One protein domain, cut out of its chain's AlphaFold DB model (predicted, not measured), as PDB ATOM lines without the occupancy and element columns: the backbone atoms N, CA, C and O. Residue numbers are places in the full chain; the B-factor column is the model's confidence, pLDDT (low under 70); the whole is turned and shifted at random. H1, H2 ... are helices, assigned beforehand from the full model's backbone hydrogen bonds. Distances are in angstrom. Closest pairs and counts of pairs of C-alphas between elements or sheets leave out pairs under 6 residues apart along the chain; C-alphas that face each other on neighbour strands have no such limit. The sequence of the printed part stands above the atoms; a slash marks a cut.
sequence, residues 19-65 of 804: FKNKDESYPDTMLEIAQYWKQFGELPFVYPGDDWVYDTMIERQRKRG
ATOM      1  N   PHE A  19       5.202   3.082  35.482       80.25
ATOM      2  CA  PHE A  19       5.749   3.331  34.152       80.25
ATOM      3  C   PHE A  19       7.222   2.912  33.990       80.25
ATOM      4  O   PHE A  19       7.736   2.945  32.875       80.25
ATOM      5  N   LYS A  20       7.973   2.672  35.075       76.50
ATOM      6  CA  LYS A  20       9.410   2.320  35.048       76.50
ATOM      7  C   LYS A  20       9.632   0.806  34.996       76.50
ATOM      8  O   LYS A  20      10.592   0.371  34.380       76.50
ATOM      9  N   ASN A  21       8.747   0.043  35.633       71.25
ATOM     10  CA  ASN A  21       8.866  -1.404  35.814       71.25
ATOM     11  C   ASN A  21       7.712  -2.176  35.148       71.25
ATOM     12  O   ASN A  21       7.502  -3.346  35.468       71.25
ATOM     13  N   LYS A  22       6.924  -1.521  34.284       70.56
ATOM     14  CA  LYS A  22       5.838  -2.172  33.550       70.56
ATOM     15  C   LYS A  22       6.385  -3.151  32.516       70.56
ATOM     16  O   LYS A  22       7.424  -2.910  31.907       70.56
ATOM     17  N   ASP A  23       5.639  -4.227  32.315       76.38
ATOM     18  CA  ASP A  23       5.791  -5.114  31.166       76.38
ATOM     19  C   ASP A  23       5.329  -4.377  29.889       76.38
ATOM     20  O   ASP A  23       4.475  -3.487  29.960       76.38
ATOM     21  N   GLU A  24       5.875  -4.712  28.719       75.69
ATOM     22  CA  GLU A  24       5.459  -4.121  27.434       75.69
ATOM     23  C   GLU A  24       3.984  -4.406  27.104       75.69
ATOM     24  O   GLU A  24       3.349  -3.642  26.377       75.69
ATOM     25  N   SER A  25       3.419  -5.470  27.679       72.88
ATOM     26  CA  SER A  25       1.998  -5.819  27.572       72.88
ATOM     27  C   SER A  25       1.060  -4.921  28.392       72.88
ATOM     28  O   SER A  25      -0.158  -4.976  28.202       72.88
ATOM     29  N   TYR A  26       1.585  -4.096  29.305       84.62
ATOM     30  CA  TYR A  26       0.768  -3.262  30.192       84.62
ATOM     31  C   TYR A  26       0.400  -1.930  29.519       84.62
ATOM     32  O   TYR A  26       1.191  -1.413  28.726       84.62
ATOM     33  N   PRO A  27      -0.757  -1.334  29.875       86.31
ATOM     34  CA  PRO A  27      -1.140  -0.006  29.402       86.31
ATOM     35  C   PRO A  27      -0.030   1.042  29.594       86.31
ATOM     36  O   PRO A  27       0.516   1.189  30.688       86.31
ATOM     37  N   ASP A  28       0.310   1.769  28.531       83.19
ATOM     38  CA  ASP A  28       1.365   2.791  28.530       83.19
ATOM     39  C   ASP A  28       0.816   4.200  28.304       83.19
ATOM     40  O   ASP A  28       1.250   5.164  28.937       83.19
ATOM     41  N   THR A  29      -0.152   4.350  27.401       86.00
ATOM     42  CA  THR A  29      -0.739   5.664  27.113       86.00
ATOM     43  C   THR A  29      -1.931   5.960  28.019       86.00
ATOM     44  O   THR A  29      -2.566   5.058  28.563       86.00
ATOM     45  N   MET A  30      -2.274   7.245  28.169       85.31
ATOM     46  CA  MET A  30      -3.467   7.666  28.920       85.31
ATOM     47  C   MET A  30      -4.737   6.996  28.383       85.31
ATOM     48  O   MET A  30      -5.556   6.507  29.158       85.31
ATOM     49  N   LEU A  31      -4.859   6.927  27.055       87.75
ATOM     50  CA  LEU A  31      -5.970   6.264  26.383       87.75
ATOM     51  C   LEU A  31      -6.003   4.761  26.692       87.75
ATOM     52  O   LEU A  31      -7.065   4.229  26.992       87.75
ATOM     53  N   GLU A  32      -4.855   4.079  26.672       89.69
ATOM     54  CA  GLU A  32      -4.771   2.657  27.025       89.69
ATOM     55  C   GLU A  32      -5.140   2.402  28.495       89.69
ATOM     56  O   GLU A  32      -5.856   1.447  28.794       89.69
ATOM     57  N   ILE A  33      -4.702   3.263  29.420       89.88
ATOM     58  CA  ILE A  33      -5.053   3.160  30.846       89.88
ATOM     59  C   ILE A  33      -6.561   3.377  31.040       89.88
ATOM     60  O   ILE A  33      -7.192   2.630  31.787       89.88
ATOM     61  N   ALA A  34      -7.163   4.336  30.330       89.50
ATOM     62  CA  ALA A  34      -8.605   4.570  30.361       89.50
ATOM     63  C   ALA A  34      -9.408   3.416  29.745       89.50
ATOM     64  O   ALA A  34     -10.435   3.020  30.291       89.50
ATOM     65  N   GLN A  35      -8.929   2.832  28.643       90.62
ATOM     66  CA  GLN A  35      -9.518   1.633  28.042       90.62
ATOM     67  C   GLN A  35      -9.452   0.439  29.003       90.62
ATOM     68  O   GLN A  35     -10.454  -0.252  29.183       90.62
ATOM     69  N   TYR A  36      -8.315   0.235  29.676       91.62
ATOM     70  CA  TYR A  36      -8.162  -0.786  30.713       91.62
ATOM     71  C   TYR A  36      -9.137  -0.555  31.876       91.62
ATOM     72  O   TYR A  36      -9.832  -1.480  32.300       91.62
ATOM     73  N   TRP A  37      -9.230   0.683  32.369       91.38
ATOM     74  CA  TRP A  37     -10.153   1.055  33.441       91.38
ATOM     75  C   TRP A  37     -11.617   0.829  33.038       91.38
ATOM     76  O   TRP A  37     -12.368   0.230  33.802       91.38
ATOM     77  N   LYS A  38     -12.002   1.193  31.808       90.06
ATOM     78  CA  LYS A  38     -13.336   0.919  31.248       90.06
ATOM     79  C   LYS A  38     -13.624  -0.581  31.135       90.06
ATOM     80  O   LYS A  38     -14.760  -1.000  31.334       90.06
ATOM     81  N   GLN A  39     -12.612  -1.387  30.815       90.75
ATOM     82  CA  GLN A  39     -12.746  -2.835  30.659       90.75
ATOM     83  C   GLN A  39     -12.884  -3.565  32.006       90.75
ATOM     84  O   GLN A  39     -13.671  -4.505  32.107       90.75
ATOM     85  N   PHE A  40     -12.123  -3.165  33.028       90.62
ATOM     86  CA  PHE A  40     -12.007  -3.919  34.285       90.62
ATOM     87  C   PHE A  40     -12.581  -3.220  35.525       90.62
ATOM     88  O   PHE A  40     -12.647  -3.842  36.584       90.62
ATOM     89  N   GLY A  41     -12.981  -1.951  35.422       88.62
ATOM     90  CA  GLY A  41     -13.468  -1.141  36.544       88.62
ATOM     91  C   GLY A  41     -12.385  -0.767  37.564       88.62
ATOM     92  O   GLY A  41     -12.699  -0.313  38.660       88.62
ATOM     93  N   GLU A  42     -11.106  -0.975  37.241       90.19
ATOM     94  CA  GLU A  42      -9.982  -0.688  38.129       90.19
ATOM     95  C   GLU A  42      -8.723  -0.267  37.363       90.19
ATOM     96  O   GLU A  42      -8.549  -0.607  36.196       90.19
ATOM     97  N   LEU A  43      -7.827   0.467  38.029       91.31
ATOM     98  CA  LEU A  43      -6.564   0.924  37.442       91.31
ATOM     99  C   LEU A  43      -5.510  -0.196  37.401       91.31
ATOM    100  O   LEU A  43      -5.488  -1.049  38.294       91.31
ATOM    101  N   PRO A  44      -4.582  -0.177  36.425       89.81
ATOM    102  CA  PRO A  44      -3.526  -1.185  36.303       89.81
ATOM    103  C   PRO A  44      -2.398  -1.034  37.348       89.81
ATOM    104  O   PRO A  44      -1.455  -1.827  37.376       89.81
ATOM    105  N   PHE A  45      -2.488  -0.035  38.228       90.25
ATOM    106  CA  PHE A  45      -1.537   0.267  39.296       90.25
ATOM    107  C   PHE A  45      -2.250   0.566  40.619       90.25
ATOM    108  O   PHE A  45      -3.459   0.790  40.667       90.25
ATOM    109  N   VAL A  46      -1.482   0.578  41.710       86.81
ATOM    110  CA  VAL A  46      -1.968   1.047  43.014       86.81
ATOM    111  C   VAL A  46      -2.008   2.574  43.005       86.81
ATOM    112  O   VAL A  46      -0.978   3.224  42.808       86.81
ATOM    113  N   TYR A  47      -3.188   3.143  43.235       87.62
ATOM    114  CA  TYR A  47      -3.409   4.584  43.252       87.62
ATOM    115  C   TYR A  47      -4.248   4.969  44.481       87.62
ATOM    116  O   TYR A  47      -5.366   4.474  44.603       87.62
ATOM    117  N   PRO A  48      -3.698   5.769  45.416       78.69
ATOM    118  CA  PRO A  48      -4.391   6.170  46.640       78.69
ATOM    119  C   PRO A  48      -5.124   7.517  46.535       78.69
ATOM    120  O   PRO A  48      -5.734   7.923  47.517       78.69
ATOM    121  N   GLY A  49      -4.995   8.235  45.414       78.69
ATOM    122  CA  GLY A  49      -5.639   9.533  45.210       78.69
ATOM    123  C   GLY A  49      -7.033   9.419  44.589       78.69
ATOM    124  O   GLY A  49      -7.497   8.322  44.272       78.69
ATOM    125  N   ASP A  50      -7.655  10.573  44.362       75.31
ATOM    126  CA  ASP A  50      -9.026  10.682  43.844       75.31
ATOM    127  C   ASP A  50      -9.091  11.118  42.364       75.31
ATOM    128  O   ASP A  50     -10.159  11.078  41.753       75.31
ATOM    129  N   ASP A  51      -7.961  11.504  41.758       80.31
ATOM    130  CA  ASP A  51      -7.888  11.998  40.374       80.31
ATOM    131  C   ASP A  51      -6.713  11.379  39.610       80.31
ATOM    132  O   ASP A  51      -5.671  11.986  39.339       80.31
ATOM    133  N   TRP A  52      -6.896  10.109  39.258       85.31
ATOM    134  CA  TRP A  52      -5.863   9.353  38.569       85.31
ATOM    135  C   TRP A  52      -5.554   9.928  37.185       85.31
ATOM    136  O   TRP A  52      -4.430   9.761  36.720       85.31
ATOM    137  N   VAL A  53      -6.503  10.599  36.520       85.38
ATOM    138  CA  VAL A  53      -6.298  11.172  35.181       85.38
ATOM    139  C   VAL A  53      -5.288  12.316  35.263       85.38
ATOM    140  O   VAL A  53      -4.315  12.329  34.503       85.38
ATOM    141  N   TYR A  54      -5.469  13.222  36.227       81.06
ATOM    142  CA  TYR A  54      -4.536  14.317  36.488       81.06
ATOM    143  C   TYR A  54      -3.142  13.802  36.863       81.06
ATOM    144  O   TYR A  54      -2.149  14.124  36.203       81.06
ATOM    145  N   ASP A  55      -3.059  12.939  37.877       83.06
ATOM    146  CA  ASP A  55      -1.771  12.471  38.396       83.06
ATOM    147  C   ASP A  55      -1.001  11.632  37.368       83.06
ATOM    148  O   ASP A  55       0.226  11.721  37.259       83.06
ATOM    149  N   THR A  56      -1.712  10.849  36.552       85.75
ATOM    150  CA  THR A  56      -1.083  10.057  35.487       85.75
ATOM    151  C   THR A  56      -0.521  10.959  34.389       85.75
ATOM    152  O   THR A  56       0.569  10.685  33.875       85.75
ATOM    153  N   MET A  57      -1.193  12.072  34.066       81.19
ATOM    154  CA  MET A  57      -0.666  13.062  33.122       81.19
ATOM    155  C   MET A  57       0.610  13.727  33.653       81.19
ATOM    156  O   MET A  57       1.595  13.844  32.918       81.19
ATOM    157  N   ILE A  58       0.631  14.100  34.937       79.62
ATOM    158  CA  ILE A  58       1.812  14.679  35.591       79.62
ATOM    159  C   ILE A  58       3.005  13.713  35.536       79.62
ATOM    160  O   ILE A  58       4.101  14.104  35.120       79.62
ATOM    161  N   GLU A  59       2.815  12.438  35.889       80.50
ATOM    162  CA  GLU A  59       3.892  11.438  35.813       80.50
ATOM    163  C   GLU A  59       4.371  11.196  34.372       80.50
ATOM    164  O   GLU A  59       5.573  11.032  34.126       80.50
ATOM    165  N   ARG A  60       3.463  11.231  33.388       77.50
ATOM    166  CA  ARG A  60       3.811  11.109  31.964       77.50
ATOM    167  C   ARG A  60       4.675  12.278  31.492       77.50
ATOM    168  O   ARG A  60       5.702  12.048  30.845       77.50
ATOM    169  N   GLN A  61       4.300  13.517  31.818       76.38
ATOM    170  CA  GLN A  61       5.098  14.699  31.473       76.38
ATOM    171  C   GLN A  61       6.476  14.658  32.144       76.38
ATOM    172  O   GLN A  61       7.489  14.915  31.485       76.38
ATOM    173  N   ARG A  62       6.534  14.250  33.421       78.38
ATOM    174  CA  ARG A  62       7.789  14.048  34.161       78.38
ATOM    175  C   ARG A  62       8.714  13.060  33.460       78.38
ATOM    176  O   ARG A  62       9.901  13.336  33.316       78.38
ATOM    177  N   LYS A  63       8.182  11.945  32.958       75.44
ATOM    178  CA  LYS A  63       8.964  10.935  32.229       75.44
ATOM    179  C   LYS A  63       9.447  11.374  30.860       75.44
ATOM    180  O   LYS A  63      10.547  11.004  30.461       75.44
ATOM    181  N   ARG A  64       8.636  12.148  30.144       72.94
ATOM    182  CA  ARG A  64       9.004  12.705  28.837       72.94
ATOM    183  C   ARG A  64       9.965  13.894  28.946       72.94
ATOM    184  O   ARG A  64      10.390  14.404  27.919       72.94
ATOM    185  N   GLY A  65      10.307  14.336  30.160       72.12
ATOM    186  CA  GLY A  65      11.166  15.502  30.380       72.12
ATOM    187  C   GLY A  65      10.506  16.826  29.989       72.12
ATOM    188  O   GLY A  65      11.198  17.820  29.810       72.12
TER     189      GLY A  65
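AT A GLANCE: This is residues 19 to 65 of the 804 residues of the protein "ParB/RepB/Spo0J family partition protein" of Dysgonomonas hofstadii (UniProt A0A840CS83). Two short helices, H1 and H2, make a wide open V: they meet near their first residues and point away from each other, so that the far end of each lies toward an end of the longest axis. A long loop, residues 41 to 51, folds back from the far end of H1 to the start of H2, and another unnamed stretch, residues 19 to 29, leads into H1. The printed part has 47 residues with two named helices, H1 then H2, and no named strand. The class is all helix, though under half of the residues, 23 of the 47, are in named elements. The whole is compact, with a radius of gyration of the C-alphas of 10.5 A and spans of 30 by 26 by 17 A.

IN THESE COORDINATES: The printed part begins at Phe 19, with its C-alpha at (5.749, 3.331, 34.152). H1 is residues 30 to 40, 15.4 A from first to last C-alpha, and begins with C-alpha 30 at (-3.467, 7.666, 28.920). H2 is residues 52 to 63, 16.2 A long, and ends with C-alpha 63 at (8.964, 10.935, 32.229).

HOW THE PARTS SIT: H1 and H2 only just touch, with 3 pairs of C-alphas within 8 A. H2 touches H1 with residues 53 to 57 alone. The closest C-alphas of the two, those of Met 30 and Thr 56, are 7.4 A apart. The helices run opposite ways at a steep tilt of 38 degrees and form a helical hairpin. Their centres are 14.8 A apart. In H1 and H2 every O i to N i+4 pair is within hydrogen-bond range.

THE WHOLE: The two C-alphas farthest apart, those of Phe 40 and Gly 65, are 30.5 A apart. The link from H1 to H2, 11 residues, is long. The printed part has no cut. Mean pLDDT of the printed part is 83.0, and no printed residue is under 70.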